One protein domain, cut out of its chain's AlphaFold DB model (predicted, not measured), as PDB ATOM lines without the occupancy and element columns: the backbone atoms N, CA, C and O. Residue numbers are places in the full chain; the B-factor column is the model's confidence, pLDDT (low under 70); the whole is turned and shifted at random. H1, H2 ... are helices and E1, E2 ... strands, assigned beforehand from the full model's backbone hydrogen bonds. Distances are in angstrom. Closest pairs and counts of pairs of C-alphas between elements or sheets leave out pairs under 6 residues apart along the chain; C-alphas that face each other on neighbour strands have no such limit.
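What this domain is: This is residues 23 to 67, 84 to 103, 110 to 151 and 218 to 289 of the 535 residues of the protein "Predicted protein" of Postia placenta (strain ATCC 44394 / Madison 698-R) (UniProt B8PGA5). A twisted four-stranded sheet, E2 E4 E5 E6, has H6 over one face and H3 over its edge strand E2 on the opposite face. H2, the longest helix, packs side by side with H3, H1 folds back along H2 as a hairpin, H7 crosses H2, and a small sheet of E1 and E3 lies away from the large one. The printed part has 179 residues, with seven named helices and six named strands in the order E1 H1 H2 H3 H4 E2 E3 H5 H6 E4 E5 E6 H7; the large sheet is mixed and the class is mixed, helices and strands. It is compact, with a radius of gyration of the C-alphas of 16.2 A and spans of 44 by 35 by 31 A.

Where its parts are: E1, residues 31 to 33, begins at C-alpha 31 (90.836, -56.922, 98.547). H1 is residues 35 to 43, H2 46 to 65, 29.2 A long, H3 86 to 98, 19.7 A, and H4 111 to 114. E2 is residues 122 to 127, E3 140 to 142, H5 144 to 151 and H6 218 to 230, 18.5 A. E4, residues 237 to 244, and E5, 247 to 254, are each 23.2 A long. E6 is residues 257 to 260, and H7, 271 to 281, ends at C-alpha 281 (104.423, -56.023, 105.874).

How they stand to each other: E1 and E3 are antiparallel, with N 33 and O 140 2.9 A apart. H2, the hub, touches H1 with residues 48 to 56 alone, at 28 degrees, a shallow tilt, opposite ways; Tyr 41 and Ala 49 have the closest C-alphas, 4.7 A. H2 touches H3 at a shallow tilt of 9 degrees, with C-alphas 54 and 90 closest, 5.9 A. H2 touches H7 about perpendicular, 75 degrees, C-alphas 61 and 277 being closest at 6.2 A. E2 and E4 are parallel, with N 127 and O 243 2.8 A apart; E4 E5 E6 is a meander, each strand the antiparallel neighbour of the one before, with N 240 and O 251 2.8 A and N 259 and O 252 2.8 A. H6 runs along E4 at a height over the sheet of 7.5 A. H5 only just touches H7, with 3 pairs of C-alphas within 8 A, the closest 144 and 271, 6.4 A; H4 touches no helix. In H1, H5, H6 and H7 every O i to N i+4 pair is within hydrogen-bond range, in H2 13 of 16 and in H3 5 of 9; H4 is too short for one.

The domain as a whole: C-alphas 137 and 233 are the two farthest apart, 48.2 A. The cuts leave gaps of 14.1 A from C-alpha 67 to 84, 14.5 A from 103 to 110 and 31.2 A from 151 to 218. The link E2 to E3 is long. Mean pLDDT of the printed part is 71.3; residues 84 to 103 and 110 to 121 are among those under 70.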
ATOM      1  N   GLN A  23     101.793 -65.472  94.970       53.25
ATOM      2  CA  GLN A  23     101.053 -66.725  95.177       53.25
ATOM      3  C   GLN A  23     100.655 -66.971  96.645       53.25
ATOM      4  O   GLN A  23      99.807 -67.817  96.909       53.25
ATOM      5  N   ASP A  24     101.262 -66.248  97.591       60.75
ATOM      6  CA  ASP A  24     100.976 -66.350  99.024       60.75
ATOM      7  C   ASP A  24      99.773 -65.480  99.433       60.75
ATOM      8  O   ASP A  24      99.326 -65.566 100.578       60.75
ATOM      9  N   LEU A  25      99.239 -64.641  98.527       68.94
ATOM     10  CA  LEU A  25      97.993 -63.907  98.754       68.94
ATOM     11  C   LEU A  25      96.794 -64.865  98.631       68.94
ATOM     12  O   LEU A  25      96.609 -65.462  97.569       68.94
ATOM     13  N   PRO A  26      95.944 -64.987  99.670       67.81
ATOM     14  CA  PRO A  26      94.725 -65.787  99.590       67.81
ATOM     15  C   PRO A  26      93.823 -65.337  98.431       67.81
ATOM     16  O   PRO A  26      93.378 -64.188  98.399       67.81
ATOM     17  N   MET A  27      93.571 -66.248  97.486       65.12
ATOM     18  CA  MET A  27      92.750 -66.014  96.284       65.12
ATOM     19  C   MET A  27      91.245 -66.021  96.570       65.12
ATOM     20  O   MET A  27      90.452 -65.542  95.767       65.12
ATOM     21  N   ASP A  28      90.849 -66.575  97.712       66.81
ATOM     22  CA  ASP A  28      89.479 -66.594  98.223       66.81
ATOM     23  C   ASP A  28      89.078 -65.269  98.891       66.81
ATOM     24  O   ASP A  28      87.903 -65.053  99.192       66.81
ATOM     25  N   ARG A  29      90.036 -64.359  99.111       74.38
ATOM     26  CA  ARG A  29      89.793 -63.048  99.716       74.38
ATOM     27  C   ARG A  29      89.627 -61.966  98.660       74.38
ATOM     28  O   ARG A  29      90.411 -61.846  97.723       74.38
ATOM     29  N   THR A  30      88.621 -61.122  98.865       81.62
ATOM     30  CA  THR A  30      88.457 -59.883  98.099       81.62
ATOM     31  C   THR A  30      89.230 -58.769  98.792       81.62
ATOM     32  O   THR A  30      89.017 -58.529  99.978       81.62
ATOM     33  N   TYR A  31      90.103 -58.087  98.052       87.31
ATOM     34  CA  TYR A  31      90.836 -56.922  98.547       87.31
ATOM     35  C   TYR A  31      90.229 -55.662  97.951       87.31
ATOM     36  O   TYR A  31      89.873 -55.640  96.770       87.31
ATOM     37  N   THR A  32      90.119 -54.610  98.754       91.06
ATOM     38  CA  THR A  32      89.517 -53.346  98.340       91.06
ATOM     39  C   THR A  32      90.335 -52.145  98.801       91.06
ATOM     40  O   THR A  32      90.991 -52.162  99.844       91.06
ATOM     41  N   LEU A  33      90.292 -51.064  98.024       89.94
ATOM     42  CA  LEU A  33      90.744 -49.753  98.479       89.94
ATOM     43  C   LEU A  33      89.552 -48.994  99.089       89.94
ATOM     44  O   LEU A  33      88.533 -48.868  98.404       89.94
ATOM     45  N   PRO A  34      89.668 -48.457 100.322       90.00
ATOM     46  CA  PRO A  34      88.565 -47.756 100.977       90.00
ATOM     47  C   PRO A  34      88.145 -46.509 100.201       90.00
ATOM     48  O   PRO A  34      88.948 -45.596 100.000       90.00
ATOM     49  N   PHE A  35      86.873 -46.431  99.826       89.12
ATOM     50  CA  PHE A  35      86.269 -45.337  99.067       89.12
ATOM     51  C   PHE A  35      86.605 -43.960  99.645       89.12
ATOM     52  O   PHE A  35      87.079 -43.079  98.926       89.12
ATOM     53  N   ASN A  36      86.398 -43.782 100.957       88.62
ATOM     54  CA  ASN A  36      86.594 -42.495 101.628       88.62
ATOM     55  C   ASN A  36      88.057 -42.054 101.564       88.62
ATOM     56  O   ASN A  36      88.347 -40.887 101.307       88.62
ATOM     57  N   ALA A  37      88.981 -42.999 101.740       88.69
ATOM     58  CA  ALA A  37      90.407 -42.732 101.694       88.69
ATOM     59  C   ALA A  37      90.883 -42.466 100.256       88.69
ATOM     60  O   ALA A  37      91.637 -41.525 100.017       88.69
ATOM     61  N   VAL A  38      90.401 -43.220  99.264       89.00
ATOM     62  CA  VAL A  38      90.738 -43.002  97.847       89.00
ATOM     63  C   VAL A  38      90.243 -41.637  97.370       89.00
ATOM     64  O   VAL A  38      91.029 -40.846  96.842       89.00
ATOM     65  N   ASN A  39      88.965 -41.323  97.598       88.69
ATOM     66  CA  ASN A  39      88.386 -40.034  97.223       88.69
ATOM     67  C   ASN A  39      89.052 -38.889  97.995       88.69
ATOM     68  O   ASN A  39      89.448 -37.892  97.389       88.69
ATOM     69  N   GLY A  40      89.265 -39.061  99.303       87.69
ATOM     70  CA  GLY A  40      89.983 -38.107 100.145       87.69
ATOM     71  C   GLY A  40      91.392 -37.819  99.626       87.69
ATOM     72  O   GLY A  40      91.782 -36.656  99.504       87.69
ATOM     73  N   TYR A  41      92.145 -38.847  99.224       88.88
ATOM     74  CA  TYR A  41      93.463 -38.682  98.610       88.88
ATOM     75  C   TYR A  41      93.382 -37.959  97.256       88.88
ATOM     76  O   TYR A  41      94.197 -37.078  96.956       88.88
ATOM     77  N   ALA A  42      92.400 -38.314  96.424       88.12
ATOM     78  CA  ALA A  42      92.234 -37.770  95.080       88.12
ATOM     79  C   ALA A  42      91.981 -36.257  95.081       88.12
ATOM     80  O   ALA A  42      92.570 -35.549  94.258       88.12
ATOM     81  N   VAL A  43      91.183 -35.760  96.030       88.00
ATOM     82  CA  VAL A  43      90.813 -34.337  96.135       88.00
ATOM     83  C   VAL A  43      91.739 -33.515  97.036       88.00
ATOM     84  O   VAL A  43      91.697 -32.287  96.997       88.00
ATOM     85  N   SER A  44      92.606 -34.165  97.816       86.19
ATOM     86  CA  SER A  44      93.536 -33.490  98.728       86.19
ATOM     87  C   SER A  44      94.894 -33.184  98.091       86.19
ATOM     88  O   SER A  44      95.335 -33.832  97.138       86.19
ATOM     89  N   THR A  45      95.614 -32.215  98.662       83.75
ATOM     90  CA  THR A  45      97.014 -31.907  98.318       83.75
ATOM     91  C   THR A  45      97.885 -31.819  99.572       83.75
ATOM     92  O   THR A  45      97.372 -31.668 100.685       83.75
ATOM     93  N   LYS A  46      99.211 -31.922  99.401       80.12
ATOM     94  CA  LYS A  46     100.210 -31.812 100.482       80.12
ATOM     95  C   LYS A  46      99.874 -32.715 101.688       80.12
ATOM     96  O   LYS A  46      99.505 -33.873 101.506       80.12
ATOM     97  N   GLY A  47      99.994 -32.197 102.915       70.88
ATOM     98  CA  GLY A  47      99.807 -32.956 104.156       70.88
ATOM     99  C   GLY A  47      98.407 -33.552 104.354       70.88
ATOM    100  O   GLY A  47      98.289 -34.568 105.030       70.88
ATOM    101  N   ALA A  48      97.359 -32.997 103.732       78.00
ATOM    102  CA  ALA A  48      96.002 -33.545 103.838       78.00
ATOM    103  C   ALA A  48      95.860 -34.885 103.097       78.00
ATOM    104  O   ALA A  48      95.258 -35.824 103.608       78.00
ATOM    105  N   ALA A  49      96.503 -35.017 101.931       81.25
ATOM    106  CA  ALA A  49      96.512 -36.275 101.186       81.25
ATOM    107  C   ALA A  49      97.246 -37.388 101.943       81.25
ATOM    108  O   ALA A  49      96.958 -38.567 101.767       81.25
ATOM    109  N   TYR A  50      98.175 -37.015 102.821       78.62
ATOM    110  CA  TYR A  50      98.969 -37.969 103.572       78.62
ATOM    111  C   TYR A  50      98.124 -38.838 104.513       78.62
ATOM    112  O   TYR A  50      98.321 -40.046 104.576       78.62
ATOM    113  N   VAL A  51      97.152 -38.238 105.207       82.00
ATOM    114  CA  VAL A  51      96.256 -38.958 106.128       82.00
ATOM    115  C   VAL A  51      95.530 -40.083 105.394       82.00
ATOM    116  O   VAL A  51      95.540 -41.227 105.840       82.00
ATOM    117  N   HIS A  52      95.001 -39.767 104.215       87.06
ATOM    118  CA  HIS A  52      94.308 -40.724 103.366       87.06
ATOM    119  C   HIS A  52      95.238 -41.792 102.782       87.06
ATOM    120  O   HIS A  52      94.856 -42.951 102.678       87.06
ATOM    121  N   PHE A  53      96.480 -41.438 102.439       85.06
ATOM    122  CA  PHE A  53      97.469 -42.422 102.002       85.06
ATOM    123  C   PHE A  53      97.788 -43.443 103.099       85.06
ATOM    124  O   PHE A  53      97.778 -44.644 102.840       85.06
ATOM    125  N   VAL A  54      98.025 -42.986 104.332       81.88
ATOM    126  CA  VAL A  54      98.259 -43.883 105.476       81.88
ATOM    127  C   VAL A  54      97.064 -44.797 105.699       81.88
ATOM    128  O   VAL A  54      97.250 -45.987 105.941       81.88
ATOM    129  N   GLU A  55      95.851 -44.255 105.605       85.06
ATOM    130  CA  GLU A  55      94.611 -45.019 105.731       85.06
ATOM    131  C   GLU A  55      94.505 -46.109 104.654       85.06
ATOM    132  O   GLU A  55      94.249 -47.266 104.987       85.06
ATOM    133  N   ILE A  56      94.803 -45.783 103.388       88.31
ATOM    134  CA  ILE A  56      94.848 -46.757 102.284       88.31
ATOM    135  C   ILE A  56      95.850 -47.877 102.593       88.31
ATOM    136  O   ILE A  56      95.493 -49.054 102.549       88.31
ATOM    137  N   MET A  57      97.093 -47.532 102.940       85.00
ATOM    138  CA  MET A  57      98.148 -48.530 103.161       85.00
ATOM    139  C   MET A  57      97.893 -49.383 104.408       85.00
ATOM    140  O   MET A  57      98.172 -50.582 104.402       85.00
ATOM    141  N   THR A  58      97.332 -48.788 105.464       81.94
ATOM    142  CA  THR A  58      96.961 -49.492 106.701       81.94
ATOM    143  C   THR A  58      95.778 -50.428 106.467       81.94
ATOM    144  O   THR A  58      95.781 -51.546 106.975       81.94
ATOM    145  N   SER A  59      94.798 -50.016 105.658       85.31
ATOM    146  CA  SER A  59      93.677 -50.876 105.273       85.31
ATOM    147  C   SER A  59      94.150 -52.080 104.460       85.31
ATOM    148  O   SER A  59      93.838 -53.214 104.817       85.31
ATOM    149  N   LEU A  60      94.984 -51.864 103.435       85.44
ATOM    150  CA  LEU A  60      95.566 -52.953 102.642       85.44
ATOM    151  C   LEU A  60      96.358 -53.931 103.513       85.44
ATOM    152  O   LEU A  60      96.196 -55.143 103.405       85.44
ATOM    153  N   ALA A  61      97.177 -53.409 104.422       78.75
ATOM    154  CA  ALA A  61      97.911 -54.205 105.393       78.75
ATOM    155  C   ALA A  61      96.992 -55.057 106.280       78.75
ATOM    156  O   ALA A  61      97.242 -56.249 106.462       78.75
ATOM    157  N   GLY A  62      95.922 -54.456 106.807       76.88
ATOM    158  CA  GLY A  62      94.925 -55.152 107.617       76.88
ATOM    159  C   GLY A  62      94.257 -56.292 106.853       76.88
ATOM    160  O   GLY A  62      94.105 -57.375 107.405       76.88
ATOM    161  N   GLN A  63      93.940 -56.085 105.573       82.69
ATOM    162  CA  GLN A  63      93.320 -57.099 104.713       82.69
ATOM    163  C   GLN A  63      94.257 -58.281 104.409       82.69
ATOM    164  O   GLN A  63      93.808 -59.429 104.352       82.69
ATOM    165  N   VAL A  64      95.562 -58.029 104.246       75.25
ATOM    166  CA  VAL A  64      96.562 -59.086 104.004       75.25
ATOM    167  C   VAL A  64      96.829 -59.908 105.273       75.25
ATOM    168  O   VAL A  64      96.952 -61.129 105.192       75.25
ATOM    169  N   TYR A  65      96.876 -59.276 106.452       70.56
ATOM    170  CA  TYR A  65      97.319 -59.915 107.703       70.56
ATOM    171  C   TYR A  65      96.232 -60.107 108.765       70.56
ATOM    172  O   TYR A  65      96.580 -60.268 109.934       70.56
ATOM    173  N   SER A  66      94.945 -60.120 108.392       57.59
ATOM    174  CA  SER A  66      93.826 -60.386 109.311       57.59
ATOM    175  C   SER A  66      94.152 -61.543 110.263       57.59
ATOM    176  O   SER A  66      94.300 -62.687 109.829       57.59
ATOM    177  N   VAL A  67      94.308 -61.215 111.547       42.28
ATOM    178  CA  VAL A  67      94.698 -62.133 112.622       42.28
ATOM    179  C   VAL A  67      93.629 -63.216 112.763       42.28
ATOM    180  O   VAL A  67      92.488 -62.909 113.106       42.28
ATOM    181  N   VAL A  84     106.723 -56.632 111.256       47.53
ATOM    182  CA  VAL A  84     106.873 -55.175 111.320       47.53
ATOM    183  C   VAL A  84     105.503 -54.497 111.438       47.53
ATOM    184  O   VAL A  84     104.659 -54.708 110.566       47.53
ATOM    185  N   PRO A  85     105.268 -53.614 112.429       48.34
ATOM    186  CA  PRO A  85     104.068 -52.788 112.452       48.34
ATOM    187  C   PRO A  85     104.101 -51.798 111.283       48.34
ATOM    188  O   PRO A  85     104.874 -50.840 111.282       48.34
ATOM    189  N   ILE A  86     103.248 -52.008 110.285       51.34
ATOM    190  CA  ILE A  86     103.148 -51.163 109.082       51.34
ATOM    191  C   ILE A  86     102.832 -49.701 109.420       51.34
ATOM    192  O   ILE A  86     103.312 -48.787 108.750       51.34
ATOM    193  N   SER A  87     102.098 -49.471 110.509       43.25
ATOM    194  CA  SER A  87     101.838 -48.136 111.043       43.25
ATOM    195  C   SER A  87     103.132 -47.368 111.342       43.25
ATOM    196  O   SER A  87     103.209 -46.188 111.027       43.25
ATOM    197  N   SER A  88     104.186 -48.024 111.841       48.69
ATOM    198  CA  SER A  88     105.482 -47.370 112.094       48.69
ATOM    199  C   SER A  88     106.182 -46.911 110.808       48.69
ATOM    200  O   SER A  88     106.817 -45.860 110.790       48.69
ATOM    201  N   LEU A  89     106.003 -47.641 109.701       54.56
ATOM    202  CA  LEU A  89     106.575 -47.303 108.396       54.56
ATOM    203  C   LEU A  89     105.935 -46.042 107.797       54.56
ATOM    204  O   LEU A  89     106.616 -45.193 107.222       54.56
ATOM    205  N   PHE A  90     104.614 -45.924 107.949       53.25
ATOM    206  CA  PHE A  90     103.809 -44.851 107.369       53.25
ATOM    207  C   PHE A  90     103.573 -43.673 108.325       53.25
ATOM    208  O   PHE A  90     103.137 -42.614 107.888       53.25
ATOM    209  N   VAL A  91     103.885 -43.773 109.614       47.06
ATOM    210  CA  VAL A  91     103.877 -42.599 110.505       47.06
ATOM    211  C   VAL A  91     105.021 -41.639 110.146       47.06
ATOM    212  O   VAL A  91     104.801 -40.436 110.087       47.06
ATOM    213  N   HIS A  92     106.201 -42.140 109.773       49.50
ATOM    214  CA  HIS A  92     107.387 -41.295 109.549       49.50
ATOM    215  C   HIS A  92     107.501 -40.668 108.154       49.50
ATOM    216  O   HIS A  92     108.096 -39.604 107.988       49.50
ATOM    217  N   LEU A  93     106.863 -41.270 107.151       46.00
ATOM    218  CA  LEU A  93     106.638 -40.632 105.850       46.00
ATOM    219  C   LEU A  93     105.812 -39.322 106.004       46.00
ATOM    220  O   LEU A  93     105.994 -38.393 105.218       46.00
ATOM    221  N   LYS A  94     104.987 -39.198 107.064       43.12
ATOM    222  CA  LYS A  94     104.279 -37.958 107.448       43.12
ATOM    223  C   LYS A  94     105.257 -36.882 107.903       43.12
ATOM    224  O   LYS A  94     105.170 -35.739 107.462       43.12
ATOM    225  N   ASP A  95     106.185 -37.267 108.776       41.09
ATOM    226  CA  ASP A  95     107.145 -36.369 109.422       41.09
ATOM    227  C   ASP A  95     108.153 -35.795 108.410       41.09
ATOM    228  O   ASP A  95     108.581 -34.647 108.535       41.09
ATOM    229  N   ASN A  96     108.484 -36.558 107.360       39.84
ATOM    230  CA  ASN A  96     109.315 -36.083 106.247       39.84
ATOM    231  C   ASN A  96     108.552 -35.135 105.299       39.84
ATOM    232  O   ASN A  96     109.138 -34.178 104.799       39.84
ATOM    233  N   ALA A  97     107.245 -35.341 105.092       35.38
ATOM    234  CA  ALA A  97     106.419 -34.513 104.205       35.38
ATOM    235  C   ALA A  97     106.058 -33.133 104.795       35.38
ATOM    236  O   ALA A  97     105.886 -32.163 104.054       35.38
ATOM    237  N   VAL A  98     105.941 -33.022 106.125       30.73
ATOM    238  CA  VAL A  98     105.680 -31.740 106.811       30.73
ATOM    239  C   VAL A  98     106.917 -30.827 106.785       30.73
ATOM    240  O   VAL A  98     106.782 -29.607 106.742       30.73
ATOM    241  N   ASN A  99     108.118 -31.398 106.672       33.12
ATOM    242  CA  ASN A  99     109.397 -30.684 106.692       33.12
ATOM    243  C   ASN A  99     109.925 -30.303 105.296       33.12
ATOM    244  O   ASN A  99     111.126 -30.337 105.030       33.12
ATOM    245  N   SER A 100     109.039 -29.859 104.400       33.91
ATOM    246  CA  SER A 100     109.447 -29.245 103.121       33.91
ATOM    247  C   SER A 100     110.272 -27.947 103.277       33.91
ATOM    248  O   SER A 100     110.797 -27.444 102.286       33.91
ATOM    249  N   SER A 101     110.431 -27.428 104.504       30.05
ATOM    250  CA  SER A 101     111.311 -26.298 104.845       30.05
ATOM    251  C   SER A 101     112.782 -26.680 105.055       30.05
ATOM    252  O   SER A 101     113.631 -25.796 105.088       30.05
ATOM    253  N   CYS A 102     113.129 -27.970 105.144       32.38
ATOM    254  CA  CYS A 102     114.518 -28.413 105.349       32.38
ATOM    255  C   CYS A 102     115.438 -28.191 104.135       32.38
ATOM    256  O   CYS A 102     116.603 -28.580 104.164       32.38
ATOM    257  N   ALA A 103     114.931 -27.593 103.056       34.41
ATOM    258  CA  ALA A 103     115.773 -27.165 101.949       34.41
ATOM    259  C   ALA A 103     116.477 -25.822 102.202       34.41
ATOM    260  O   ALA A 103     117.465 -25.554 101.521       34.41
ATOM    261  N   CYS A 110     113.095 -31.488 113.956       34.91
ATOM    262  CA  CYS A 110     112.738 -32.134 115.231       34.91
ATOM    263  C   CYS A 110     113.775 -33.160 115.748       34.91
ATOM    264  O   CYS A 110     113.944 -34.242 115.174       34.91
ATOM    265  N   GLU A 111     114.442 -32.827 116.861       30.77
ATOM    266  CA  GLU A 111     115.526 -33.608 117.489       30.77
ATOM    267  C   GLU A 111     115.136 -35.055 117.836       30.77
ATOM    268  O   GLU A 111     115.995 -35.936 117.910       30.77
ATOM    269  N   THR A 112     113.844 -35.335 118.010       31.27
ATOM    270  CA  THR A 112     113.335 -36.661 118.379       31.27
ATOM    271  C   THR A 112     113.311 -37.640 117.197       31.27
ATOM    272  O   THR A 112     113.493 -38.838 117.400       31.27
ATOM    273  N   ALA A 113     113.162 -37.155 115.955       34.44
ATOM    274  CA  ALA A 113     113.145 -38.005 114.759       34.44
ATOM    275  C   ALA A 113     114.556 -38.416 114.309       34.44
ATOM    276  O   ALA A 113     114.739 -39.533 113.835       34.44
ATOM    277  N   ARG A 114     115.569 -37.554 114.498       36.62
ATOM    278  CA  ARG A 114     116.971 -37.842 114.128       36.62
ATOM    279  C   ARG A 114     117.579 -39.006 114.923       36.62
ATOM    280  O   ARG A 114     118.397 -39.732 114.376       36.62
ATOM    281  N   ARG A 115     117.161 -39.227 116.177       35.19
ATOM    282  CA  ARG A 115     117.782 -40.224 117.074       35.19
ATOM    283  C   ARG A 115     117.456 -41.693 116.766       35.19
ATOM    284  O   ARG A 115     118.153 -42.548 117.284       35.19
ATOM    285  N   ASN A 116     116.457 -41.992 115.925       44.19
ATOM    286  CA  ASN A 116     116.007 -43.372 115.665       44.19
ATOM    287  C   ASN A 116     115.995 -43.770 114.174       44.19
ATOM    288  O   ASN A 116     115.470 -44.830 113.825       44.19
ATOM    289  N   ARG A 117     116.564 -42.949 113.273       51.19
ATOM    290  CA  ARG A 117     116.513 -43.199 111.814       51.19
ATOM    291  C   ARG A 117     117.211 -44.494 111.389       51.19
ATOM    292  O   ARG A 117     116.795 -45.121 110.421       51.19
ATOM    293  N   GLU A 118     118.205 -44.938 112.149       46.53
ATOM    294  CA  GLU A 118     118.939 -46.198 111.956       46.53
ATOM    295  C   GLU A 118     118.048 -47.460 112.018       46.53
ATOM    296  O   GLU A 118     118.278 -48.439 111.292       46.53
ATOM    297  N   TRP A 119     116.966 -47.416 112.802       51.41
ATOM    298  CA  TRP A 119     116.004 -48.512 112.952       51.41
ATOM    299  C   TRP A 119     114.830 -48.443 111.964       51.41
ATOM    300  O   TRP A 119     114.031 -49.376 111.909       51.41
ATOM    301  N   LEU A 120     114.737 -47.402 111.124       63.03
ATOM    302  CA  LEU A 120     113.655 -47.277 110.137       63.03
ATOM    303  C   LEU A 120     113.722 -48.385 109.092       63.03
ATOM    304  O   LEU A 120     114.749 -48.620 108.472       63.03
ATOM    305  N   LEU A 121     112.628 -49.098 108.860       65.69
ATOM    306  CA  LEU A 121     112.674 -50.283 107.999       65.69
ATOM    307  C   LEU A 121     112.636 -49.946 106.507       65.69
ATOM    308  O   LEU A 121     113.218 -50.678 105.712       65.69
ATOM    309  N   ALA A 122     112.029 -48.819 106.142       73.25
ATOM    310  CA  ALA A 122     112.049 -48.260 104.796       73.25
ATOM    311  C   ALA A 122     112.084 -46.727 104.858       73.25
ATOM    312  O   ALA A 122     111.796 -46.129 105.897       73.25
ATOM    313  N   TYR A 123     112.413 -46.099 103.734       75.06
ATOM    314  CA  TYR A 123     112.369 -44.648 103.545       75.06
ATOM    315  C   TYR A 123     111.365 -44.272 102.454       75.06
ATOM    316  O   TYR A 123     110.896 -45.115 101.692       75.06
ATOM    317  N   GLY A 124     111.041 -42.993 102.325       75.25
ATOM    318  CA  GLY A 124     110.286 -42.555 101.167       75.25
ATOM    319  C   GLY A 124     109.986 -41.071 101.154       75.25
ATOM    320  O   GLY A 124     110.317 -40.350 102.094       75.25
ATOM    321  N   GLU A 125     109.368 -40.649 100.061       76.38
ATOM    322  CA  GLU A 125     109.091 -39.253  99.741       76.38
ATOM    323  C   GLU A 125     107.715 -39.165  99.074       76.38
ATOM    324  O   GLU A 125     107.418 -39.933  98.157       76.38
ATOM    325  N   VAL A 126     106.866 -38.237  99.524       75.69
ATOM    326  CA  VAL A 126     105.514 -38.047  98.978       75.69
ATOM    327  C   VAL A 126     105.337 -36.602  98.546       75.69
ATOM    328  O   VAL A 126     105.400 -35.678  99.352       75.69
ATOM    329  N   LYS A 127     105.013 -36.410  97.271       82.00
ATOM    330  CA  LYS A 127     104.670 -35.122  96.684       82.00
ATOM    331  C   LYS A 127     103.273 -35.205  96.090       82.00
ATOM    332  O   LYS A 127     103.061 -35.893  95.101       82.00
ATOM    333  N   LYS A 128     102.330 -34.461  96.668       83.88
ATOM    334  CA  LYS A 128     100.958 -34.354  96.156       83.88
ATOM    335  C   LYS A 128     100.631 -32.913  95.783       83.88
ATOM    336  O   LYS A 128     100.408 -32.077  96.661       83.88
ATOM    337  N   THR A 129     100.595 -32.644  94.484       81.38
ATOM    338  CA  THR A 129     100.371 -31.326  93.872       81.38
ATOM    339  C   THR A 129      99.091 -31.242  93.046       81.38
ATOM    340  O   THR A 129      98.480 -30.178  92.998       81.38
ATOM    341  N   CYS A 130      98.650 -32.347  92.449       82.12
ATOM    342  CA  CYS A 130      97.493 -32.383  91.558       82.12
ATOM    343  C   CYS A 130      96.291 -33.063  92.214       82.12
ATOM    344  O   CYS A 130      96.454 -34.009  92.981       82.12
ATOM    345  N   ILE A 131      95.077 -32.629  91.869       84.88
ATOM    346  CA  ILE A 131      93.824 -33.299  92.249       84.88
ATOM    347  C   ILE A 131      93.272 -34.112  91.075       84.88
ATOM    348  O   ILE A 131      93.442 -33.729  89.916       84.88
ATOM    349  N   ARG A 132      92.576 -35.215  91.360       81.81
ATOM    350  CA  ARG A 132      91.869 -36.025  90.357       81.81
ATOM    351  C   ARG A 132      90.373 -35.900  90.622       81.81
ATOM    352  O   ARG A 132      89.913 -36.225  91.708       81.81
ATOM    353  N   LYS A 133      89.624 -35.390  89.639       67.88
ATOM    354  CA  LYS A 133      88.174 -35.134  89.759       67.88
ATOM    355  C   LYS A 133      87.303 -36.391  89.648       67.88
ATOM    356  O   LYS A 133      86.092 -36.282  89.781       67.88
ATOM    357  N   THR A 134      87.883 -37.553  89.350       65.44
ATOM    358  CA  THR A 134      87.129 -38.811  89.322       65.44
ATOM    359  C   THR A 134      86.641 -39.129  90.725       65.44
ATOM    360  O   THR A 134      87.453 -39.327  91.625       65.44
ATOM    361  N   VAL A 135      85.321 -39.163  90.880       60.97
ATOM    362  CA  VAL A 135      84.646 -39.605  92.095       60.97
ATOM    363  C   VAL A 135      84.429 -41.102  91.933       60.97
ATOM    364  O   VAL A 135      83.720 -41.527  91.023       60.97
ATOM    365  N   TYR A 136      85.098 -41.903  92.755       75.94
ATOM    366  CA  TYR A 136      84.746 -43.316  92.889       75.94
ATOM    367  C   TYR A 136      83.421 -43.392  93.642       75.94
ATOM    368  O   TYR A 136      83.196 -42.529  94.484       75.94
ATOM    369  N   GLU A 137      82.562 -44.367  93.338       81.94
ATOM    370  CA  GLU A 137      81.205 -44.484  93.912       81.94
ATOM    371  C   GLU A 137      81.114 -45.498  95.067       81.94
ATOM    372  O   GLU A 137      80.182 -45.443  95.865       81.94
ATOM    373  N   ALA A 138      82.092 -46.400  95.179       87.19
ATOM    374  CA  ALA A 138      82.193 -47.410  96.230       87.19
ATOM    375  C   ALA A 138      83.660 -47.817  96.453       87.19
ATOM    376  O   ALA A 138      84.559 -47.324  95.762       87.19
ATOM    377  N   ASP A 139      83.895 -48.705  97.424       88.00
ATOM    378  CA  ASP A 139      85.206 -49.319  97.649       88.00
ATOM    379  C   ASP A 139      85.701 -49.974  96.357       88.00
ATOM    380  O   ASP A 139      84.960 -50.686  95.676       88.00
ATOM    381  N   MET A 140      86.959 -49.723  95.997       86.69
ATOM    382  CA  MET A 140      87.495 -50.171  94.715       86.69
ATOM    383  C   MET A 140      88.036 -51.601  94.845       86.69
ATOM    384  O   MET A 140      89.027 -51.785  95.556       86.69
ATOM    385  N   PRO A 141      87.450 -52.609  94.172       87.88
ATOM    386  CA  PRO A 141      87.951 -53.976  94.236       87.88
ATOM    387  C   PRO A 141      89.291 -54.105  93.504       87.88
ATOM    388  O   PRO A 141      89.508 -53.500  92.452       87.88
ATOM    389  N   ILE A 142      90.185 -54.918  94.059       86.50
ATOM    390  CA  ILE A 142      91.487 -55.237  93.474       86.50
ATOM    391  C   ILE A 142      91.396 -56.611  92.818       86.50
ATOM    392  O   ILE A 142      91.190 -57.625  93.484       86.50
ATOM    393  N   ASP A 143      91.576 -56.641  91.500       81.00
ATOM    394  CA  ASP A 143      91.597 -57.881  90.728       81.00
ATOM    395  C   ASP A 143      92.972 -58.562  90.823       81.00
ATOM    396  O   ASP A 143      93.910 -58.234  90.092       81.00
ATOM    397  N   ILE A 144      93.092 -59.535  91.729       76.69
ATOM    398  CA  ILE A 144      94.318 -60.329  91.933       76.69
ATOM    399  C   ILE A 144      94.588 -61.278  90.753       76.69
ATOM    400  O   ILE A 144      95.717 -61.740  90.559       76.69
ATOM    401  N   THR A 145      93.579 -61.563  89.929       72.00
ATOM    402  CA  THR A 145      93.712 -62.451  88.766       72.00
ATOM    403  C   THR A 145      94.677 -61.849  87.755       72.00
ATOM    404  O   THR A 145      95.549 -62.547  87.244       72.00
ATOM    405  N   ARG A 146      94.618 -60.525  87.554       68.12
ATOM    406  CA  ARG A 146      95.584 -59.781  86.727       68.12
ATOM    407  C   ARG A 146      97.023 -59.939  87.200       68.12
ATOM    408  O   ARG A 146      97.922 -60.052  86.367       68.12
ATOM    409  N   LEU A 147      97.239 -59.966  88.516       66.31
ATOM    410  CA  LEU A 147      98.564 -60.154  89.099       66.31
ATOM    411  C   LEU A 147      99.100 -61.553  88.770       66.31
ATOM    412  O   LEU A 147     100.232 -61.689  88.305       66.31
ATOM    413  N   HIS A 148      98.264 -62.578  88.933       64.69
ATOM    414  CA  HIS A 148      98.612 -63.960  88.608       64.69
ATOM    415  C   HIS A 148      98.823 -64.171  87.110       64.69
ATOM    416  O   HIS A 148      99.822 -64.768  86.733       64.69
ATOM    417  N   GLU A 149      97.972 -63.619  86.244       65.19
ATOM    418  CA  GLU A 149      98.161 -63.679  84.791       65.19
ATOM    419  C   GLU A 149      99.469 -63.017  84.349       65.19
ATOM    420  O   GLU A 149     100.155 -63.533  83.467       65.19
ATOM    421  N   HIS A 150      99.835 -61.878  84.948       62.25
ATOM    422  CA  HIS A 150     101.093 -61.202  84.637       62.25
ATOM    423  C   HIS A 150     102.308 -62.052  85.029       62.25
ATOM    424  O   HIS A 150     103.296 -62.074  84.300       62.25
ATOM    425  N   ILE A 151     102.213 -62.782  86.141       58.34
ATOM    426  CA  ILE A 151     103.254 -63.698  86.619       58.34
ATOM    427  C   ILE A 151     103.300 -64.963  85.755       58.34
ATOM    428  O   ILE A 151     104.367 -65.342  85.285       58.34
ATOM    429  N   GLN A 218     113.484 -34.043  93.820       69.62
ATOM    430  CA  GLN A 218     112.798 -35.091  94.571       69.62
ATOM    431  C   GLN A 218     113.608 -36.392  94.607       69.62
ATOM    432  O   GLN A 218     113.752 -37.004  95.660       69.62
ATOM    433  N   GLU A 219     114.198 -36.784  93.476       75.25
ATOM    434  CA  GLU A 219     115.090 -37.946  93.405       75.25
ATOM    435  C   GLU A 219     116.363 -37.741  94.239       75.25
ATOM    436  O   GLU A 219     116.847 -38.681  94.866       75.25
ATOM    437  N   ALA A 220     116.878 -36.509  94.308       72.19
ATOM    438  CA  ALA A 220     117.980 -36.170  95.206       72.19
ATOM    439  C   ALA A 220     117.572 -36.262  96.689       72.19
ATOM    440  O   ALA A 220     118.338 -36.765  97.507       72.19
ATOM    441  N   GLN A 221     116.356 -35.829  97.029       70.19
ATOM    442  CA  GLN A 221     115.841 -35.845  98.399       70.19
ATOM    443  C   GLN A 221     115.642 -37.271  98.929       70.19
ATOM    444  O   GLN A 221     116.183 -37.614  99.980       70.19
ATOM    445  N   ILE A 222     114.959 -38.138  98.174       72.81
ATOM    446  CA  ILE A 222     114.805 -39.544  98.572       72.81
ATOM    447  C   ILE A 222     116.153 -40.290  98.567       72.81
ATOM    448  O   ILE A 222     116.384 -41.155  99.412       72.81
ATOM    449  N   GLY A 223     117.080 -39.907  97.680       71.25
ATOM    450  CA  GLY A 223     118.463 -40.383  97.699       71.25
ATOM    451  C   GLY A 223     119.190 -40.037  99.003       71.25
ATOM    452  O   GLY A 223     119.849 -40.902  99.576       71.25
ATOM    453  N   SER A 224     119.005 -38.821  99.526       70.75
ATOM    454  CA  SER A 224     119.547 -38.417 100.831       70.75
ATOM    455  C   SER A 224     118.997 -39.278 101.968       70.75
ATOM    456  O   SER A 224     119.764 -39.716 102.825       70.75
ATOM    457  N   CYS A 225     117.693 -39.581 101.962       69.19
ATOM    458  CA  CYS A 225     117.093 -40.480 102.952       69.19
ATOM    459  C   CYS A 225     117.688 -41.894 102.883       69.19
ATOM    460  O   CYS A 225     117.926 -42.511 103.920       69.19
ATOM    461  N   ALA A 226     117.967 -42.401 101.678       71.19
ATOM    462  CA  ALA A 226     118.619 -43.694 101.494       71.19
ATOM    463  C   ALA A 226     120.054 -43.700 102.052       71.19
ATOM    464  O   ALA A 226     120.444 -44.642 102.742       71.19
ATOM    465  N   THR A 227     120.833 -42.642 101.793       67.56
ATOM    466  CA  THR A 227     122.199 -42.491 102.322       67.56
ATOM    467  C   THR A 227     122.211 -42.428 103.844       67.56
ATOM    468  O   THR A 227     123.004 -43.122 104.477       67.56
ATOM    469  N   GLU A 228     121.314 -41.642 104.435       66.62
ATOM    470  CA  GLU A 228     121.192 -41.515 105.886       66.62
ATOM    471  C   GLU A 228     120.818 -42.855 106.531       66.62
ATOM    472  O   GLU A 228     121.488 -43.292 107.467       66.62
ATOM    473  N   LEU A 229     119.840 -43.573 105.964       68.00
ATOM    474  CA  LEU A 229     119.440 -44.898 106.442       68.00
ATOM    475  C   LEU A 229     120.592 -45.919 106.400       68.00
ATOM    476  O   LEU A 229     120.709 -46.779 107.273       68.00
ATOM    477  N   MET A 230     121.442 -45.841 105.377       67.38
ATOM    478  CA  MET A 230     122.557 -46.768 105.171       67.38
ATOM    479  C   MET A 230     123.849 -46.380 105.909       67.38
ATOM    480  O   MET A 230     124.790 -47.175 105.929       67.38
ATOM    481  N   SER A 231     123.911 -45.194 106.519       58.34
ATOM    482  CA  SER A 231     125.137 -44.648 107.122       58.34
ATOM    483  C   SER A 231     125.639 -45.427 108.350       58.34
ATOM    484  O   SER A 231     126.836 -45.442 108.626       58.34
ATOM    485  N   HIS A 232     124.758 -46.158 109.040       53.41
ATOM    486  CA  HIS A 232     125.065 -46.831 110.308       53.41
ATOM    487  C   HIS A 232     125.598 -48.276 110.177       53.41
ATOM    488  O   HIS A 232     125.636 -49.008 111.159       53.41
ATOM    489  N   ASN A 233     126.041 -48.706 108.984       58.62
ATOM    490  CA  ASN A 233     126.726 -49.986 108.688       58.62
ATOM    491  C   ASN A 233     126.030 -51.307 109.101       58.62
ATOM    492  O   ASN A 233     126.522 -52.374 108.743       58.62
ATOM    493  N   ILE A 234     124.876 -51.277 109.772       58.59
ATOM    494  CA  ILE A 234     124.107 -52.474 110.153       58.59
ATOM    495  C   ILE A 234     123.225 -53.021 109.018       58.59
ATOM    496  O   ILE A 234     122.668 -54.113 109.138       58.59
ATOM    497  N   ARG A 235     123.084 -52.271 107.915       66.69
ATOM    498  CA  ARG A 235     122.243 -52.621 106.760       66.69
ATOM    499  C   ARG A 235     123.061 -53.018 105.536       66.69
ATOM    500  O   ARG A 235     124.047 -52.369 105.191       66.69
ATOM    501  N   CYS A 236     122.586 -54.046 104.842       67.94
ATOM    502  CA  CYS A 236     123.080 -54.482 103.541       67.94
ATOM    503  C   CYS A 236     122.435 -53.688 102.386       67.94
ATOM    504  O   CYS A 236     123.077 -53.472 101.362       67.94
ATOM    505  N   TYR A 237     121.179 -53.254 102.546       78.81
ATOM    506  CA  TYR A 237     120.430 -52.426 101.592       78.81
ATOM    507  C   TYR A 237     119.292 -51.675 102.298       78.81
ATOM    508  O   TYR A 237     118.956 -51.972 103.445       78.81
ATOM    509  N   GLY A 238     118.690 -50.711 101.607       80.06
ATOM    510  CA  GLY A 238     117.480 -50.011 102.013       80.06
ATOM    511  C   GLY A 238     116.413 -50.061 100.920       80.06
ATOM    512  O   GLY A 238     116.710 -49.905  99.733       80.06
ATOM    513  N   THR A 239     115.164 -50.226 101.338       84.50
ATOM    514  CA  THR A 239     113.978 -50.183 100.471       84.50
ATOM    515  C   THR A 239     113.240 -48.869 100.694       84.50
ATOM    516  O   THR A 239     113.163 -48.396 101.829       84.50
ATOM    517  N   GLY A 240     112.675 -48.280  99.641       83.94
ATOM    518  CA  GLY A 240     111.861 -47.081  99.774       83.94
ATOM    519  C   GLY A 240     110.746 -46.927  98.750       83.94
ATOM    520  O   GLY A 240     110.668 -47.664  97.768       83.94
ATOM    521  N   ILE A 241     109.857 -45.967  99.001       85.19
ATOM    522  CA  ILE A 241     108.700 -45.657  98.151       85.19
ATOM    523  C   ILE A 241     108.680 -44.156  97.870       85.19
ATOM    524  O   ILE A 241     108.709 -43.343  98.789       85.19
ATOM    525  N   MET A 242     108.608 -43.781  96.597       84.56
ATOM    526  CA  MET A 242     108.398 -42.402  96.169       84.56
ATOM    527  C   MET A 242     107.021 -42.271  95.537       84.56
ATOM    528  O   MET A 242     106.673 -43.066  94.664       84.56
ATOM    529  N   ILE A 243     106.267 -41.256  95.938       85.38
ATOM    530  CA  ILE A 243     104.937 -40.974  95.405       85.38
ATOM    531  C   ILE A 243     104.933 -39.565  94.838       85.38
ATOM    532  O   ILE A 243     105.213 -38.605  95.552       85.38
ATOM    533  N   GLU A 244     104.597 -39.441  93.561       86.12
ATOM    534  CA  GLU A 244     104.386 -38.164  92.891       86.12
ATOM    535  C   GLU A 244     102.979 -38.134  92.293       86.12
ATOM    536  O   GLU A 244     102.665 -38.839  91.336       86.12
ATOM    537  N   ASP A 245     102.123 -37.317  92.900       89.50
ATOM    538  CA  ASP A 245     100.687 -37.221  92.667       89.50
ATOM    539  C   ASP A 245      99.951 -38.553  92.835       89.50
ATOM    540  O   ASP A 245      99.441 -38.833  93.912       89.50
ATOM    541  N   PHE A 246      99.885 -39.362  91.785       89.56
ATOM    542  CA  PHE A 246      99.252 -40.687  91.782       89.56
ATOM    543  C   PHE A 246     100.235 -41.790  91.379       89.56
ATOM    544  O   PHE A 246      99.905 -42.974  91.434       89.56
ATOM    545  N   MET A 247     101.444 -41.396  90.978       90.19
ATOM    546  CA  MET A 247     102.474 -42.282  90.474       90.19
ATOM    547  C   MET A 247     103.374 -42.739  91.611       90.19
ATOM    548  O   MET A 247     103.936 -41.925  92.342       90.19
ATOM    549  N   VAL A 248     103.578 -44.043  91.707       87.88
ATOM    550  CA  VAL A 248     104.471 -44.667  92.677       87.88
ATOM    551  C   VAL A 248     105.722 -45.164  91.961       87.88
ATOM    552  O   VAL A 248     105.636 -45.842  90.937       87.88
ATOM    553  N   LYS A 249     106.898 -44.848  92.510       88.38
ATOM    554  CA  LYS A 249     108.175 -45.497  92.183       88.38
ATOM    555  C   LYS A 249     108.682 -46.240  93.415       88.38
ATOM    556  O   LYS A 249     108.778 -45.659  94.493       88.38
ATOM    557  N   LEU A 250     109.059 -47.501  93.250       87.50
ATOM    558  CA  LEU A 250     109.745 -48.271  94.284       87.50
ATOM    559  C   LEU A 250     111.250 -48.059  94.155       87.50
ATOM    560  O   LEU A 250     111.790 -48.057  93.048       87.50
ATOM    561  N   TRP A 251     111.911 -47.879  95.290       86.19
ATOM    562  CA  TRP A 251     113.337 -47.623  95.401       86.19
ATOM    563  C   TRP A 251     114.026 -48.769  96.126       86.19
ATOM    564  O   TRP A 251     113.564 -49.263  97.152       86.19
ATOM    565  N   TYR A 252     115.175 -49.150  95.594       84.75
ATOM    566  CA  TYR A 252     116.127 -50.042  96.223       84.75
ATOM    567  C   TYR A 252     117.489 -49.359  96.190       84.75
ATOM    568  O   TYR A 252     117.941 -48.930  95.130       84.75
ATOM    569  N   ALA A 253     118.145 -49.258  97.338       79.94
ATOM    570  CA  ALA A 253     119.480 -48.693  97.452       79.94
ATOM    571  C   ALA A 253     120.387 -49.664  98.199       79.94
ATOM    572  O   ALA A 253     120.027 -50.183  99.251       79.94
ATOM    573  N   ASP A 254     121.575 -49.905  97.669       78.69
ATOM    574  CA  ASP A 254     122.647 -50.616  98.355       78.69
ATOM    575  C   ASP A 254     123.974 -49.885  98.113       78.69
ATOM    576  O   ASP A 254     124.019 -48.824  97.486       78.69
ATOM    577  N   ARG A 255     125.085 -50.446  98.599       70.25
ATOM    578  CA  ARG A 255     126.409 -49.833  98.397       70.25
ATOM    579  C   ARG A 255     126.886 -49.842  96.938       70.25
ATOM    580  O   ARG A 255     127.895 -49.211  96.639       70.25
ATOM    581  N   HIS A 256     126.180 -50.530  96.039       68.81
ATOM    582  CA  HIS A 256     126.465 -50.534  94.602       68.81
ATOM    583  C   HIS A 256     125.708 -49.430  93.864       68.81
ATOM    584  O   HIS A 256     126.112 -49.033  92.773       68.81
ATOM    585  N   GLY A 257     124.618 -48.926  94.441       72.62
ATOM    586  CA  GLY A 257     123.862 -47.808  93.903       72.62
ATOM    587  C   GLY A 257     122.362 -47.991  94.068       72.62
ATOM    588  O   GLY A 257     121.879 -48.764  94.893       72.62
ATOM    589  N   VAL A 258     121.613 -47.275  93.237       78.69
ATOM    590  CA  VAL A 258     120.158 -47.182  93.343       78.69
ATOM    591  C   VAL A 258     119.491 -47.854  92.147       78.69
ATOM    592  O   VAL A 258     119.911 -47.679  91.005       78.69
ATOM    593  N   VAL A 259     118.437 -48.617  92.415       80.00
ATOM    594  CA  VAL A 259     117.510 -49.169  91.427       80.00
ATOM    595  C   VAL A 259     116.134 -48.572  91.697       80.00
ATOM    596  O   VAL A 259     115.653 -48.597  92.828       80.00
ATOM    597  N   VAL A 260     115.506 -48.032  90.656       81.50
ATOM    598  CA  VAL A 260     114.180 -47.409  90.737       81.50
ATOM    599  C   VAL A 260     113.245 -48.125  89.771       81.50
ATOM    600  O   VAL A 260     113.611 -48.368  88.618       81.50
ATOM    601  N   SER A 261     112.042 -48.475  90.224       85.00
ATOM    602  CA  SER A 261     111.032 -49.084  89.359       85.00
ATOM    603  C   SER A 261     110.550 -48.103  88.287       85.00
ATOM    604  O   SER A 261     110.640 -46.881  88.432       85.00
ATOM    605  N   ARG A 262     109.939 -48.632  87.221       83.12
ATOM    606  CA  ARG A 262     109.069 -47.797  86.383       83.12
ATOM    607  C   ARG A 262     107.926 -47.243  87.251       83.12
ATOM    608  O   ARG A 262     107.456 -47.971  88.131       83.12
ATOM    609  N   PRO A 263     107.506 -45.985  87.034       87.19
ATOM    610  CA  PRO A 263     106.377 -45.422  87.757       87.19
ATOM    611  C   PRO A 263     105.082 -46.141  87.357       87.19
ATOM    612  O   PRO A 263     104.920 -46.493  86.188       87.19
ATOM    613  N   PHE A 264     104.172 -46.337  88.307       87.81
ATOM    614  CA  PHE A 264     102.832 -46.898  88.083       87.81
ATOM    615  C   PHE A 264     101.770 -46.074  88.817       87.81
ATOM    616  O   PHE A 264     102.072 -45.503  89.864       87.81
ATOM    617  N   ASP A 265     100.551 -45.989  88.284       89.75
ATOM    618  CA  ASP A 265      99.451 -45.264  88.943       89.75
ATOM    619  C   ASP A 265      98.791 -46.182  89.980       89.75
ATOM    620  O   ASP A 265      98.259 -47.237  89.635       89.75
ATOM    621  N   MET A 266      98.818 -45.788  91.255       88.06
ATOM    622  CA  MET A 266      98.352 -46.635  92.360       88.06
ATOM    623  C   MET A 266      96.849 -46.923  92.371       88.06
ATOM    624  O   MET A 266      96.428 -47.842  93.067       88.06
ATOM    625  N   PHE A 267      96.046 -46.159  91.624       88.62
ATOM    626  CA  PHE A 267      94.600 -46.367  91.502       88.62
ATOM    627  C   PHE A 267      94.178 -46.940  90.149       88.62
ATOM    628  O   PHE A 267      92.997 -47.190  89.927       88.62
ATOM    629  N   VAL A 268      95.115 -47.115  89.219       86.31
ATOM    630  CA  VAL A 268      94.877 -47.838  87.959       86.31
ATOM    631  C   VAL A 268      95.459 -49.245  88.052       86.31
ATOM    632  O   VAL A 268      94.862 -50.200  87.562       86.31
ATOM    633  N   GLU A 269      96.608 -49.370  88.710       85.88
ATOM    634  CA  GLU A 269      97.371 -50.601  88.892       85.88
ATOM    635  C   GLU A 269      97.364 -50.989  90.380       85.88
ATOM    636  O   GLU A 269      98.415 -51.153  90.997       85.88
ATOM    637  N   CYS A 270      96.165 -51.065  90.975       86.75
ATOM    638  CA  CYS A 270      95.931 -51.259  92.416       86.75
ATOM    639  C   CYS A 270      96.486 -52.577  92.977       86.75
ATOM    640  O   CYS A 270      96.721 -52.697  94.180       86.75
ATOM    641  N   ASP A 271      96.736 -53.550  92.107       83.44
ATOM    642  CA  ASP A 271      97.425 -54.799  92.416       83.44
ATOM    643  C   ASP A 271      98.883 -54.566  92.855       83.44
ATOM    644  O   ASP A 271      99.388 -55.264  93.737       83.44
ATOM    645  N   LYS A 272      99.556 -53.541  92.316       85.31
ATOM    646  CA  LYS A 272     100.963 -53.243  92.631       85.31
ATOM    647  C   LYS A 272     101.163 -52.647  94.030       85.31
ATOM    648  O   LYS A 272     102.059 -53.127  94.730       85.31
ATOM    649  N   PRO A 273     100.374 -51.651  94.493       84.06
ATOM    650  CA  PRO A 273     100.381 -51.225  95.890       84.06
ATOM    651  C   PRO A 273     100.075 -52.366  96.859       84.06
ATOM    652  O   PRO A 273     100.779 -52.493  97.857       84.06
ATOM    653  N   LEU A 274      99.086 -53.218  96.555       84.38
ATOM    654  CA  LEU A 274      98.754 -54.381  97.384       84.38
ATOM    655  C   LEU A 274      99.960 -55.320  97.524       84.38
ATOM    656  O   LEU A 274     100.321 -55.690  98.640       84.38
ATOM    657  N   LEU A 275     100.635 -55.643  96.417       81.31
ATOM    658  CA  LEU A 275     101.829 -56.488  96.439       81.31
ATOM    659  C   LEU A 275     102.986 -55.843  97.216       81.31
ATOM    660  O   LEU A 275     103.667 -56.521  97.989       81.31
ATOM    661  N   ALA A 276     103.215 -54.541  97.033       82.12
ATOM    662  CA  ALA A 276     104.250 -53.810  97.759       82.12
ATOM    663  C   ALA A 276     103.977 -53.813  99.272       82.12
ATOM    664  O   ALA A 276     104.882 -54.100 100.055       82.12
ATOM    665  N   VAL A 277     102.726 -53.562  99.675       80.88
ATOM    666  CA  VAL A 277     102.290 -53.620 101.076       80.88
ATOM    667  C   VAL A 277     102.482 -55.018 101.634       80.88
ATOM    668  O   VAL A 277     103.160 -55.146 102.647       80.88
ATOM    669  N   ALA A 278     101.970 -56.055 100.970       76.12
ATOM    670  CA  ALA A 278     102.123 -57.440 101.412       76.12
ATOM    671  C   ALA A 278     103.604 -57.823 101.576       76.12
ATOM    672  O   ALA A 278     104.015 -58.382 102.587       76.12
ATOM    673  N   THR A 279     104.455 -57.435 100.626       75.50
ATOM    674  CA  THR A 279     105.887 -57.755 100.690       75.50
ATOM    675  C   THR A 279     106.568 -57.088 101.884       75.50
ATOM    676  O   THR A 279     107.326 -57.736 102.603       75.50
ATOM    677  N   ILE A 280     106.305 -55.799 102.110       75.75
ATOM    678  CA  ILE A 280     106.949 -55.020 103.175       75.75
ATOM    679  C   ILE A 280     106.420 -55.425 104.554       75.75
ATOM    680  O   ILE A 280     107.184 -55.586 105.500       75.75
ATOM    681  N   ALA A 281     105.112 -55.616 104.661       70.62
ATOM    682  CA  ALA A 281     104.423 -56.023 105.874       70.62
ATOM    683  C   ALA A 281     104.833 -57.420 106.364       70.62
ATOM    684  O   ALA A 281     104.987 -57.648 107.564       70.62
ATOM    685  N   GLY A 282     105.033 -58.355 105.433       65.12
ATOM    686  CA  GLY A 282     105.456 -59.725 105.717       65.12
ATOM    687  C   GLY A 282     106.969 -59.905 105.841       65.12
ATOM    688  O   GLY A 282     107.437 -61.024 106.071       65.12
ATOM    689  N   ALA A 283     107.758 -58.845 105.655       67.56
ATOM    690  CA  ALA A 283     109.209 -58.917 105.717       67.56
ATOM    691  C   ALA A 283     109.712 -58.932 107.168       67.56
ATOM    692  O   ALA A 283     109.296 -58.142 108.011       67.56
ATOM    693  N   SER A 284     110.674 -59.813 107.453       63.16
ATOM    694  CA  SER A 284     111.476 -59.721 108.675       63.16
ATOM    695  C   SER A 284     112.459 -58.552 108.579       63.16
ATOM    696  O   SER A 284     112.785 -58.088 107.486       63.16
ATOM    697  N   VAL A 285     113.030 -58.126 109.708       60.22
ATOM    698  CA  VAL A 285     114.060 -57.068 109.732       60.22
ATOM    699  C   VAL A 285     115.249 -57.370 108.804       60.22
ATOM    700  O   VAL A 285     115.767 -56.469 108.149       60.22
ATOM    701  N   ALA A 286     115.623 -58.646 108.655       62.84
ATOM    702  CA  ALA A 286     116.656 -59.074 107.710       62.84
ATOM    703  C   ALA A 286     116.220 -58.925 106.239       62.84
ATOM    704  O   ALA A 286     117.001 -58.490 105.392       62.84
ATOM    705  N   LYS A 287     114.950 -59.220 105.932       72.31
ATOM    706  CA  LYS A 287     114.334 -58.978 104.611       72.31
ATOM    707  C   LYS A 287     114.069 -57.491 104.329       72.31
ATOM    708  O   LYS A 287     113.787 -57.135 103.194       72.31
ATOM    709  N   MET A 288     114.186 -56.635 105.342       75.38
ATOM    710  CA  MET A 288     114.208 -55.174 105.209       75.38
ATOM    711  C   MET A 288     115.639 -54.610 105.197       75.38
ATOM    712  O   MET A 288     115.846 -53.403 105.334       75.38
ATOM    713  N   GLY A 289     116.638 -55.480 105.027       68.88
ATOM    714  CA  GLY A 289     118.020 -55.096 104.775       68.88
ATOM    715  C   GLY A 289     118.939 -55.073 105.990       68.88
ATOM    716  O   GLY A 289     120.108 -54.751 105.808       68.88
TER     717      GLY A 289